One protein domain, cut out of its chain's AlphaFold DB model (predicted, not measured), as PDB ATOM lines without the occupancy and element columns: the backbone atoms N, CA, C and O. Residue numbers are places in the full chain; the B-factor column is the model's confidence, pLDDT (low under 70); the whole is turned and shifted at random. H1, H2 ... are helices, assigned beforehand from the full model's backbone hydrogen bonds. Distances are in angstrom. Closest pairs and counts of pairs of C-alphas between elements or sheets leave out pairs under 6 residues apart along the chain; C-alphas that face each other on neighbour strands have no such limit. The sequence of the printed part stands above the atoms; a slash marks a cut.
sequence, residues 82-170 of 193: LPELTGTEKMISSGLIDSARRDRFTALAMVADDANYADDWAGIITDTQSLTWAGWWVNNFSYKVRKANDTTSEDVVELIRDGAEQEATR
ATOM      1  N   LEU A  82      41.226  28.934  21.918       96.31
ATOM      2  CA  LEU A  82      40.691  29.630  23.084       96.31
ATOM      3  C   LEU A  82      39.636  28.756  23.780       96.31
ATOM      4  O   LEU A  82      38.674  28.336  23.134       96.31
ATOM      5  N   PRO A  83      39.750  28.502  25.095       94.94
ATOM      6  CA  PRO A  83      38.777  27.685  25.805       94.94
ATOM      7  C   PRO A  83      37.416  28.380  25.911       94.94
ATOM      8  O   PRO A  83      37.293  29.611  25.787       94.94
ATOM      9  N   GLU A  84      36.387  27.574  26.184       92.62
ATOM     10  CA  GLU A  84      35.064  28.079  26.536       92.62
ATOM     11  C   GLU A  84      35.127  28.914  27.817       92.62
ATOM     12  O   GLU A  84      35.834  28.587  28.772       92.62
ATOM     13  N   LEU A  85      34.364  30.007  27.834       93.44
ATOM     14  CA  LEU A  85      34.308  30.875  28.998       93.44
ATOM     15  C   LEU A  85      33.411  30.277  30.086       93.44
ATOM     16  O   LEU A  85      32.305  29.803  29.822       93.44
ATOM     17  N   THR A  86      33.865  30.375  31.328       91.19
ATOM     18  CA  THR A  86      33.155  29.930  32.524       91.19
ATOM     19  C   THR A  86      32.269  31.045  33.087       91.19
ATOM     20  O   THR A  86      32.531  32.240  32.929       91.19
ATOM     21  N   GLY A  87      31.182  30.667  33.757       88.06
ATOM     22  CA  GLY A  87      30.201  31.599  34.310       88.06
ATOM     23  C   GLY A  87      29.305  30.933  35.343       88.06
ATOM     24  O   GLY A  87      29.256  29.710  35.439       88.06
ATOM     25  N   THR A  88      28.559  31.735  36.103       86.94
ATOM     26  CA  THR A  88      27.451  31.196  36.907       86.94
ATOM     27  C   THR A  88      26.303  30.741  36.004       86.94
ATOM     28  O   THR A  88      26.161  31.213  34.873       86.94
ATOM     29  N   GLU A  89      25.406  29.900  36.516       82.50
ATOM     30  CA  GLU A  89      24.202  29.473  35.785       82.50
ATOM     31  C   GLU A  89      23.351  30.666  35.302       82.50
ATOM     32  O   GLU A  89      22.820  30.678  34.188       82.50
ATOM     33  N   LYS A  90      23.290  31.739  36.099       85.56
ATOM     34  CA  LYS A  90      22.618  32.991  35.724       85.56
ATOM     35  C   LYS A  90      23.289  33.682  34.530       85.56
ATOM     36  O   LYS A  90      22.614  34.284  33.696       85.56
ATOM     37  N   MET A  91      24.615  33.615  34.427       85.75
ATOM     38  CA  MET A  91      25.359  34.178  33.294       85.75
ATOM     39  C   MET A  91      25.137  33.359  32.020       85.75
ATOM     40  O   MET A  91      24.959  33.934  30.947       85.75
ATOM     41  N   ILE A  92      25.077  32.031  32.149       82.06
ATOM     42  CA  ILE A  92      24.780  31.120  31.038       82.06
ATOM     43  C   ILE A  92      23.357  31.376  30.523       82.06
ATOM     44  O   ILE A  92      23.167  31.705  29.353       82.06
ATOM     45  N   SER A  93      22.357  31.329  31.408       82.75
ATOM     46  CA  SER A  93      20.941  31.511  31.046       82.75
ATOM     47  C   SER A  93      20.597  32.902  30.499       82.75
ATOM     48  O   SER A  93      19.637  33.042  29.742       82.75
ATOM     49  N   SER A  94      21.371  33.938  30.839       87.19
ATOM     50  CA  SER A  94      21.151  35.307  30.347       87.19
ATOM     51  C   SER A  94      21.820  35.620  29.002       87.19
ATOM     52  O   SER A  94      21.615  36.712  28.469       87.19
ATOM     53  N   GLY A  95      22.614  34.698  28.440       88.75
ATOM     54  CA  GLY A  95      23.408  34.952  27.230       88.75
ATOM     55  C   GLY A  95      24.616  35.867  27.474       88.75
ATOM     56  O   GLY A  95      25.142  36.490  26.543       88.75
ATOM     57  N   LEU A  96      25.059  35.987  28.731       91.31
ATOM     58  CA  LEU A  96      26.240  36.772  29.086       91.31
ATOM     59  C   LEU A  96      27.513  36.104  28.563       91.31
ATOM     60  O   LEU A  96      28.386  36.818  28.083       91.31
ATOM     61  N   ILE A  97      27.581  34.767  28.556       93.56
ATOM     62  CA  ILE A  97      28.708  34.014  27.975       93.56
ATOM     63  C   ILE A  97      28.940  34.403  26.510       93.56
ATOM     64  O   ILE A  97      30.045  34.797  26.151       93.56
ATOM     65  N   ASP A  98      27.898  34.406  25.677       93.94
ATOM     66  CA  ASP A  98      28.021  34.805  24.266       93.94
ATOM     67  C   ASP A  98      28.428  36.273  24.108       93.94
ATOM     68  O   ASP A  98      29.108  36.654  23.158       93.94
ATOM     69  N   SER A  99      28.008  37.131  25.040       93.56
ATOM     70  CA  SER A  99      28.436  38.531  25.053       93.56
ATOM     71  C   SER A  99      29.917  38.655  25.397       93.56
ATOM     72  O   SER A  99      30.634  39.337  24.674       93.56
ATOM     73  N   ALA A 100      30.376  37.920  26.410       95.75
ATOM     74  CA  ALA A 100      31.772  37.853  26.813       95.75
ATOM     75  C   ALA A 100      32.672  37.316  25.691       95.75
ATOM     76  O   ALA A 100      33.723  37.892  25.435       95.75
ATOM     77  N   ARG A 101      32.236  36.275  24.967       96.62
ATOM     78  CA  ARG A 101      32.965  35.725  23.808       96.62
ATOM     79  C   ARG A 101      33.160  36.769  22.710       96.62
ATOM     80  O   ARG A 101      34.278  36.978  22.250       96.62
ATOM     81  N   ARG A 102      32.096  37.498  22.351       95.94
ATOM     82  CA  ARG A 102      32.186  38.606  21.381       95.94
ATOM     83  C   ARG A 102      33.083  39.739  21.873       95.94
ATOM     84  O   ARG A 102      33.800  40.340  21.074       95.94
ATOM     85  N   ASP A 103      33.032  40.054  23.166       96.38
ATOM     86  CA  ASP A 103      33.878  41.090  23.757       96.38
ATOM     87  C   ASP A 103      35.356  40.680  23.748       96.38
ATOM     88  O   ASP A 103      36.178  41.509  23.359       96.38
ATOM     89  N   ARG A 104      35.668  39.411  24.059       97.38
ATOM     90  CA  ARG A 104      36.998  38.797  23.916       97.38
ATOM     91  C   ARG A 104      37.497  38.876  22.474       97.38
ATOM     92  O   ARG A 104      38.570  39.418  22.241       97.38
ATOM     93  N   PHE A 105      36.694  38.424  21.509       97.56
ATOM     94  CA  PHE A 105      37.032  38.508  20.084       97.56
ATOM     95  C   PHE A 105      37.328  39.945  19.643       97.56
ATOM     96  O   PHE A 105      38.361  40.210  19.041       97.56
ATOM     97  N   THR A 106      36.453  40.893  19.990       95.62
ATOM     98  CA  THR A 106      36.629  42.299  19.596       95.62
ATOM     99  C   THR A 106      37.904  42.895  20.201       95.62
ATOM    100  O   THR A 106      38.610  43.622  19.514       95.62
ATOM    101  N   ALA A 107      38.201  42.600  21.472       95.69
ATOM    102  CA  ALA A 107      39.416  43.081  22.129       95.69
ATOM    103  C   ALA A 107      40.679  42.509  21.463       95.69
ATOM    104  O   ALA A 107      41.599  43.254  21.149       95.69
ATOM    105  N   LEU A 108      40.693  41.207  21.173       97.00
ATOM    106  CA  LEU A 108      41.833  40.554  20.527       97.00
ATOM    107  C   LEU A 108      42.024  40.997  19.076       97.00
ATOM    108  O   LEU A 108      43.161  41.172  18.655       97.00
ATOM    109  N   ALA A 109      40.946  41.256  18.336       95.50
ATOM    110  CA  ALA A 109      41.029  41.820  16.990       95.50
ATOM    111  C   ALA A 109      41.705  43.204  16.986       95.50
ATOM    112  O   ALA A 109      42.516  43.483  16.110       95.50
ATOM    113  N   MET A 110      41.441  44.046  17.998       93.88
ATOM    114  CA  MET A 110      42.116  45.348  18.136       93.88
ATOM    115  C   MET A 110      43.632  45.209  18.314       93.88
ATOM    116  O   MET A 110      44.376  46.064  17.847       93.88
ATOM    117  N   VAL A 111      44.080  44.153  18.994       96.62
ATOM    118  CA  VAL A 111      45.505  43.876  19.219       96.62
ATOM    119  C   VAL A 111      46.136  43.209  17.996       96.62
ATOM    120  O   VAL A 111      47.245  43.566  17.621       96.62
ATOM    121  N   ALA A 112      45.428  42.283  17.344       94.31
ATOM    122  CA  ALA A 112      45.901  41.597  16.141       94.31
ATOM    123  C   ALA A 112      46.162  42.564  14.973       94.31
ATOM    124  O   ALA A 112      47.100  42.364  14.203       94.31
ATOM    125  N   ASP A 113      45.353  43.620  14.860       91.75
ATOM    126  CA  ASP A 113      45.516  44.667  13.845       91.75
ATOM    127  C   ASP A 113      46.657  45.660  14.169       91.75
ATOM    128  O   ASP A 113      47.024  46.481  13.322       91.75
ATOM    129  N   ASP A 114      47.245  45.598  15.370       94.31
ATOM    130  CA  ASP A 114      48.336  46.470  15.804       94.31
ATOM    131  C   ASP A 114      49.706  45.793  15.635       94.31
ATOM    132  O   ASP A 114      50.087  44.864  16.350       94.31
ATOM    133  N   ALA A 115      50.500  46.321  14.701       93.31
ATOM    134  CA  ALA A 115      51.827  45.802  14.383       93.31
ATOM    135  C   ALA A 115      52.812  45.825  15.569       93.31
ATOM    136  O   ALA A 115      53.789  45.077  15.543       93.31
ATOM    137  N   ASN A 116      52.575  46.644  16.602       95.12
ATOM    138  CA  ASN A 116      53.442  46.700  17.782       95.12
ATOM    139  C   ASN A 116      53.379  45.422  18.632       95.12
ATOM    140  O   ASN A 116      54.324  45.143  19.369       95.12
ATOM    141  N   TYR A 117      52.303  44.639  18.515       95.56
ATOM    142  CA  TYR A 117      52.093  43.415  19.294       95.56
ATOM    143  C   TYR A 117      52.275  42.133  18.479       95.56
ATOM    144  O   TYR A 117      52.067  41.042  19.005       95.56
ATOM    145  N   ALA A 118      52.717  42.228  17.222       93.62
ATOM    146  CA  ALA A 118      52.910  41.061  16.362       93.62
ATOM    147  C   ALA A 118      53.901  40.039  16.956       93.62
ATOM    148  O   ALA A 118      53.643  38.837  16.920       93.62
ATOM    149  N   ASP A 119      55.001  40.514  17.552       95.19
ATOM    150  CA  ASP A 119      56.025  39.653  18.168       95.19
ATOM    151  C   ASP A 119      55.575  39.057  19.517       95.19
ATOM    152  O   ASP A 119      56.062  38.005  19.931       95.19
ATOM    153  N   ASP A 120      54.630  39.712  20.195       95.56
ATOM    154  CA  ASP A 120      54.117  39.346  21.524       95.56
ATOM    155  C   ASP A 120      52.773  38.594  21.457       95.56
ATOM    156  O   ASP A 120      52.239  38.122  22.461       95.56
ATOM    157  N   TRP A 121      52.226  38.431  20.250       96.75
ATOM    158  CA  TRP A 121      50.906  37.853  20.013       96.75
ATOM    159  C   TRP A 121      50.722  36.485  20.674       96.75
ATOM    160  O   TRP A 121      49.699  36.214  21.299       96.75
ATOM    161  N   ALA A 122      51.740  35.624  20.595       96.56
ATOM    162  CA  ALA A 122      51.691  34.298  21.203       96.56
ATOM    163  C   ALA A 122      51.573  34.353  22.741       96.56
ATOM    164  O   ALA A 122      50.876  33.524  23.332       96.56
ATOM    165  N   GLY A 123      52.220  35.332  23.386       97.25
ATOM    166  CA  GLY A 123      52.108  35.560  24.829       97.25
ATOM    167  C   GLY A 123      50.705  36.024  25.201       97.25
ATOM    168  O   GLY A 123      50.065  35.427  26.061       97.25
ATOM    169  N   ILE A 124      50.174  36.990  24.452       97.69
ATOM    170  CA  ILE A 124      48.827  37.540  24.658       97.69
ATOM    171  C   ILE A 124      47.746  36.459  24.500       97.69
ATOM    172  O   ILE A 124      46.808  36.391  25.299       97.69
ATOM    173  N   ILE A 125      47.876  35.575  23.503       98.00
ATOM    174  CA  ILE A 125      46.977  34.422  23.341       98.00
ATOM    175  C   ILE A 125      47.104  33.451  24.518       98.00
ATOM    176  O   ILE A 125      46.086  32.964  25.002       98.00
ATOM    177  N   THR A 126      48.315  33.200  25.017       97.62
ATOM    178  CA  THR A 126      48.528  32.328  26.185       97.62
ATOM    179  C   THR A 126      47.842  32.891  27.434       97.62
ATOM    180  O   THR A 126      47.103  32.171  28.108       97.62
ATOM    181  N   ASP A 127      48.005  34.187  27.704       97.62
ATOM    182  CA  ASP A 127      47.340  34.863  28.824       97.62
ATOM    183  C   ASP A 127      45.813  34.791  28.668       97.62
ATOM    184  O   ASP A 127      45.088  34.402  29.584       97.62
ATOM    185  N   THR A 128      45.318  35.043  27.454       97.31
ATOM    186  CA  THR A 128      43.893  34.938  27.111       97.31
ATOM    187  C   THR A 128      43.335  33.530  27.326       97.31
ATOM    188  O   THR A 128      42.206  33.385  27.796       97.31
ATOM    189  N   GLN A 129      44.092  32.483  26.987       96.69
ATOM    190  CA  GLN A 129      43.684  31.093  27.204       96.69
ATOM    191  C   GLN A 129      43.522  30.776  28.695       96.69
ATOM    192  O   GLN A 129      42.667  29.972  29.057       96.69
ATOM    193  N   SER A 130      44.302  31.421  29.562       95.62
ATOM    194  CA  SER A 130      44.171  31.265  31.014       95.62
ATOM    195  C   SER A 130      42.994  32.048  31.616       95.62
ATOM    196  O   SER A 130      42.530  31.716  32.704       95.62
ATOM    197  N   LEU A 131      42.481  33.049  30.892       95.50
ATOM    198  CA  LEU A 131      41.433  33.972  31.326       95.50
ATOM    199  C   LEU A 131      40.041  33.513  30.857       95.50
ATOM    200  O   LEU A 131      39.458  34.033  29.895       95.50
ATOM    201  N   THR A 132      39.494  32.501  31.530       94.75
ATOM    202  CA  THR A 132      38.223  31.854  31.185       94.75
ATOM    203  C   THR A 132      36.996  32.528  31.794       94.75
ATOM    204  O   THR A 132      35.880  32.264  31.350       94.75
ATOM    205  N   TRP A 133      37.123  33.403  32.792       93.81
ATOM    206  CA  TRP A 133      35.945  33.958  33.464       93.81
ATOM    207  C   TRP A 133      35.176  34.975  32.607       93.81
ATOM    208  O   TRP A 133      35.592  36.121  32.426       93.81
ATOM    209  N   ALA A 134      33.965  34.621  32.165       93.44
ATOM    210  CA  ALA A 134      33.137  35.482  31.313       93.44
ATOM    211  C   ALA A 134      32.782  36.835  31.951       93.44
ATOM    212  O   ALA A 134      32.618  37.838  31.256       93.44
ATOM    213  N   GLY A 135      32.645  36.877  33.279       91.62
ATOM    214  CA  GLY A 135      32.279  38.099  33.997       91.62
ATOM    215  C   GLY A 135      33.365  39.168  33.913       91.62
ATOM    216  O   GLY A 135      33.048  40.354  33.843       91.62
ATOM    217  N   TRP A 136      34.633  38.752  33.862       94.75
ATOM    218  CA  TRP A 136      35.766  39.660  33.728       94.75
ATOM    219  C   TRP A 136      35.751  40.359  32.363       94.75
ATOM    220  O   TRP A 136      35.810  41.588  32.298       94.75
ATOM    221  N   TRP A 137      35.546  39.598  31.282       95.94
ATOM    222  CA  TRP A 137      35.484  40.130  29.915       95.94
ATOM    223  C   TRP A 137      34.384  41.180  29.739       95.94
ATOM    224  O   TRP A 137      34.622  42.239  29.167       95.94
ATOM    225  N   VAL A 138      33.182  40.939  30.270       92.94
ATOM    226  CA  VAL A 138      32.071  41.902  30.145       92.94
ATOM    227  C   VAL A 138      32.338  43.182  30.941       92.94
ATOM    228  O   VAL A 138      32.024  44.281  30.472       92.94
ATOM    229  N   ASN A 139      32.928  43.060  32.129       93.44
ATOM    230  CA  ASN A 139      33.202  44.209  32.988       93.44
ATOM    231  C   ASN A 139      34.306  45.113  32.432       93.44
ATOM    232  O   ASN A 139      34.196  46.329  32.567       93.44
ATOM    233  N   ASN A 140      35.319  44.543  31.780       94.31
ATOM    234  CA  ASN A 140      36.455  45.303  31.256       94.31
ATOM    235  C   ASN A 140      36.297  45.682  29.778       94.31
ATOM    236  O   ASN A 140      36.757  46.740  29.356       94.31
ATOM    237  N   PHE A 141      35.592  44.866  28.991       95.62
ATOM    238  CA  PHE A 141      35.560  45.009  27.537       95.62
ATOM    239  C   PHE A 141      34.167  45.071  26.919       95.62
ATOM    240  O   PHE A 141      34.068  45.076  25.700       95.62
ATOM    241  N   SER A 142      33.072  45.208  27.671       91.81
ATOM    242  CA  SER A 142      31.789  45.470  26.996       91.81
ATOM    243  C   SER A 142      31.859  46.724  26.113       91.81
ATOM    244  O   SER A 142      32.573  47.683  26.414       91.81
ATOM    245  N   TYR A 143      31.062  46.770  25.036       88.62
ATOM    246  CA  TYR A 143      31.001  47.937  24.134       88.62
ATOM    247  C   TYR A 143      30.887  49.278  24.878       88.62
ATOM    248  O   TYR A 143      31.496  50.268  24.480       88.62
ATOM    249  N   LYS A 144      30.096  49.318  25.959       89.31
ATOM    250  CA  LYS A 144      29.922  50.529  26.769       89.31
ATOM    251  C   LYS A 144      31.214  50.935  27.471       89.31
ATOM    252  O   LYS A 144      31.504  52.124  27.492       89.31
ATOM    253  N   VAL A 145      31.948  49.970  28.021       91.19
ATOM    254  CA  VAL A 145      33.196  50.202  28.756       91.19
ATOM    255  C   VAL A 145      34.286  50.649  27.791       91.19
ATOM    256  O   VAL A 145      34.800  51.752  27.957       91.19
ATOM    257  N   ARG A 146      34.522  49.897  26.704       92.00
ATOM    258  CA  ARG A 146      35.516  50.279  25.683       92.00
ATOM    259  C   ARG A 146      35.284  51.683  25.136       92.00
ATOM    260  O   ARG A 146      36.203  52.483  25.029       92.00
ATOM    261  N   LYS A 147      34.025  52.007  24.824       89.12
ATOM    262  CA  LYS A 147      33.655  53.328  24.309       89.12
ATOM    263  C   LYS A 147      33.819  54.445  25.341       89.12
ATOM    264  O   LYS A 147      34.100  55.571  24.954       89.12
ATOM    265  N   ALA A 148      33.546  54.174  26.617       90.50
ATOM    266  CA  ALA A 148      33.667  55.176  27.670       90.50
ATOM    267  C   ALA A 148      35.132  55.486  27.996       90.50
ATOM    268  O   ALA A 148      35.444  56.638  28.284       90.50
ATOM    269  N   ASN A 149      35.994  54.472  27.918       90.00
ATOM    270  CA  ASN A 149      37.401  54.569  28.292       90.00
ATOM    271  C   ASN A 149      38.329  54.902  27.117       90.00
ATOM    272  O   ASN A 149      39.512  55.096  27.349       90.00
ATOM    273  N   ASP A 150      37.805  54.966  25.887       91.12
ATOM    274  CA  ASP A 150      38.604  55.110  24.659       91.12
ATOM    275  C   ASP A 150      39.725  54.060  24.571       91.12
ATOM    276  O   ASP A 150      40.875  54.364  24.278       91.12
ATOM    277  N   THR A 151      39.367  52.813  24.895       91.75
ATOM    278  CA  THR A 151      40.307  51.697  25.063       91.75
ATOM    279  C   THR A 151      41.201  51.509  23.839       91.75
ATOM    280  O   THR A 151      40.708  51.349  22.720       91.75
ATOM    281  N   THR A 152      42.508  51.459  24.083       94.75
ATOM    282  CA  THR A 152      43.561  51.222  23.091       94.75
ATOM    283  C   THR A 152      44.029  49.762  23.091       94.75
ATOM    284  O   THR A 152      43.644  48.975  23.955       94.75
ATOM    285  N   SER A 153      44.850  49.371  22.112       95.44
ATOM    286  CA  SER A 153      45.506  48.053  22.071       95.44
ATOM    287  C   SER A 153      46.422  47.827  23.280       95.44
ATOM    288  O   SER A 153      46.440  46.726  23.824       95.44
ATOM    289  N   GLU A 154      47.110  48.871  23.748       96.12
ATOM    290  CA  GLU A 154      47.951  48.828  24.949       96.12
ATOM    291  C   GLU A 154      47.134  48.512  26.203       96.12
ATOM    292  O   GLU A 154      47.457  47.558  26.912       96.12
ATOM    293  N   ASP A 155      46.014  49.214  26.404       96.31
ATOM    294  CA  ASP A 155      45.103  48.942  27.522       96.31
ATOM    295  C   ASP A 155      44.567  47.504  27.470       96.31
ATOM    296  O   ASP A 155      44.403  46.856  28.503       96.31
ATOM    297  N   VAL A 156      44.270  46.989  26.267       96.75
ATOM    298  CA  VAL A 156      43.791  45.610  26.104       96.75
ATOM    299  C   VAL A 156      44.845  44.616  26.585       96.75
ATOM    300  O   VAL A 156      44.510  43.708  27.343       96.75
ATOM    301  N   VAL A 157      46.099  44.781  26.160       97.44
ATOM    302  CA  VAL A 157      47.194  43.877  26.533       97.44
ATOM    303  C   VAL A 157      47.490  43.952  28.029       97.44
ATOM    304  O   VAL A 157      47.638  42.909  28.664       97.44
ATOM    305  N   GLU A 158      47.532  45.157  28.605       96.88
ATOM    306  CA  GLU A 158      47.729  45.346  30.048       96.88
ATOM    307  C   GLU A 158      46.623  44.653  30.854       96.88
ATOM    308  O   GLU A 158      46.913  43.853  31.745       96.88
ATOM    309  N   LEU A 159      45.359  44.887  30.492       97.12
ATOM    310  CA  LEU A 159      44.220  44.279  31.173       97.12
ATOM    311  C   LEU A 159      44.197  42.758  31.011       97.12
ATOM    312  O   LEU A 159      43.904  42.067  31.977       97.12
ATOM    313  N   ILE A 160      44.494  42.205  29.829       97.81
ATOM    314  CA  ILE A 160      44.517  40.743  29.638       97.81
ATOM    315  C   ILE A 160      45.549  40.089  30.561       97.81
ATOM    316  O   ILE A 160      45.242  39.073  31.184       97.81
ATOM    317  N   ARG A 161      46.738  40.685  30.694       97.25
ATOM    318  CA  ARG A 161      47.797  40.190  31.585       97.25
ATOM    319  C   ARG A 161      47.386  40.238  33.052       97.25
ATOM    320  O   ARG A 161      47.449  39.222  33.737       97.25
ATOM    321  N   ASP A 162      46.896  41.388  33.509       96.56
ATOM    322  CA  ASP A 162      46.375  41.549  34.871       96.56
ATOM    323  C   ASP A 162      45.205  40.583  35.146       96.56
ATOM    324  O   ASP A 162      45.143  39.929  36.186       96.56
ATOM    325  N   GLY A 163      44.304  40.410  34.178       95.06
ATOM    326  CA  GLY A 163      43.194  39.466  34.253       95.06
ATOM    327  C   GLY A 163      43.650  38.014  34.388       95.06
ATOM    328  O   GLY A 163      43.112  37.287  35.224       95.06
ATOM    329  N   ALA A 164      44.653  37.598  33.615       94.94
ATOM    330  CA  ALA A 164      45.247  36.265  33.702       94.94
ATOM    331  C   ALA A 164      45.869  36.006  35.088       94.94
ATOM    332  O   ALA A 164      45.630  34.959  35.697       94.94
ATOM    333  N   GLU A 165      46.597  36.982  35.640       94.12
ATOM    334  CA  GLU A 165      47.151  36.905  36.998       94.12
ATOM    335  C   GLU A 165      46.047  36.821  38.069       94.12
ATOM    336  O   GLU A 165      46.117  36.007  39.000       94.12
ATOM    337  N   GLN A 166      44.985  37.615  37.926       90.69
ATOM    338  CA  GLN A 166      43.823  37.562  38.816       90.69
ATOM    339  C   GLN A 166      43.115  36.211  38.744       90.69
ATOM    340  O   GLN A 166      42.747  35.658  39.782       90.69
ATOM    341  N   GLU A 167      42.935  35.646  37.550       89.00
ATOM    342  CA  GLU A 167      42.291  34.344  37.390       89.00
ATOM    343  C   GLU A 167      43.122  33.216  38.010       89.00
ATOM    344  O   GLU A 167      42.558  32.346  38.671       89.00
ATOM    345  N   ALA A 168      44.452  33.282  37.915       88.44
ATOM    346  CA  ALA A 168      45.343  32.316  38.554       88.44
ATOM    347  C   ALA A 168      45.221  32.302  40.092       88.44
ATOM    348  O   ALA A 168      45.421  31.263  40.724       88.44
ATOM    349  N   THR A 169      44.885  33.442  40.704       87.38
ATOM    350  CA  THR A 169      44.684  33.560  42.162       87.38
ATOM    351  C   THR A 169      43.231  33.386  42.591       87.38
ATOM    352  O   THR A 169      42.942  33.278  43.789       87.38
ATOM    353  N   ARG A 170      42.299  33.344  41.634       77.94
ATOM    354  CA  ARG A 170      40.876  33.244  41.920       77.94
ATOM    355  C   ARG A 170      40.580  31.881  42.545       77.94
ATOM    356  O   ARG A 170      40.890  30.849  41.947       77.94
TER     357      ARG A 170
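What this domain is: This is residues 82 to 170 of the 193 residues of an uncharacterized protein of Brevibacterium antiquum (UniProt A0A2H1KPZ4). Two thin layers of helices cross each other: the long helix H2 and the shorter H3 run opposite ways with a gap between them, and H4 and H6, also opposite ways, lie slantwise over them, H4 on H2 and H6 reaching from the last part of H2 to H3. The short H5 lies at the margin beyond H4, and the small H1 is at the far end of the body, near the beginning of H2. The printed part has 89 residues with six named helices, H1 to H6 in order along the chain, and no named strand; the class is all helix. It is compact, with a radius of gyration of the C-alphas of 12.5 A and spans of 38 by 28 by 19 A.

How they stand to each other: H1, residues 89 to 93, touches no helix but is near H2, residues 96 to 112; their closest C-alphas, those of Met 91 and Ile 97, are 6.3 A apart. H3, residues 121 to 130, is close to H2 but not clearly touching it, at a shallow tilt of 17 degrees, opposite ways; the closest C-alphas, Ala 112 and Trp 121, are 7.4 A apart. H4, residues 134 to 141, touches H2 at a steep tilt of 47 degrees, the same way, with the C-alphas of Ala 100 and Val 138 closest at 5.3 A. H5, residues 143 to 149, touches no helix; its closest C-alpha pair with H4 is Asn 139 and Val 145, 7.3 A apart. H6, residues 153 to 169, touches H2 with residues 153 to 157 alone, meeting residues 107 to 111 of H2, at a steep tilt of 50 degrees, opposite ways; the closest C-alphas, Val 111 and Ser 153, are 5.1 A apart. H6 also touches H3, the same way, at 37 degrees, a tilt only just steep; the C-alphas of Asp 127 and Ala 164 are closest at 5.5 A. The helix packing is mostly crossed: of the three touching pairs, 0 are at a shallow tilt. H1 is apart from H3, H5 and H6, and H3 is apart from H5. In each of H1 to H6 every O i to N i+4 pair is within hydrogen-bond range.

Where its parts are: H1 begins at C-alpha 89, (24.202, 29.473, 35.785). H2 is 24.0 A from first to last C-alpha and ends at C-alpha 112, (45.901, 41.597, 16.141). H3 is 14.5 A long, H4 10.5 A and H5 10.1 A. H6 is 24.8 A long and ends at C-alpha 169, (44.684, 33.560, 42.162).

The domain as a whole: The two C-alphas farthest apart, those of Glu 89 and Ala 115, are 38.6 A apart. The printed part has no cut. The link from H2 to H3, 8 residues, is short; the other four links are tight. The mean pLDDT of the printed part is 93.3, and no printed residue is under 70.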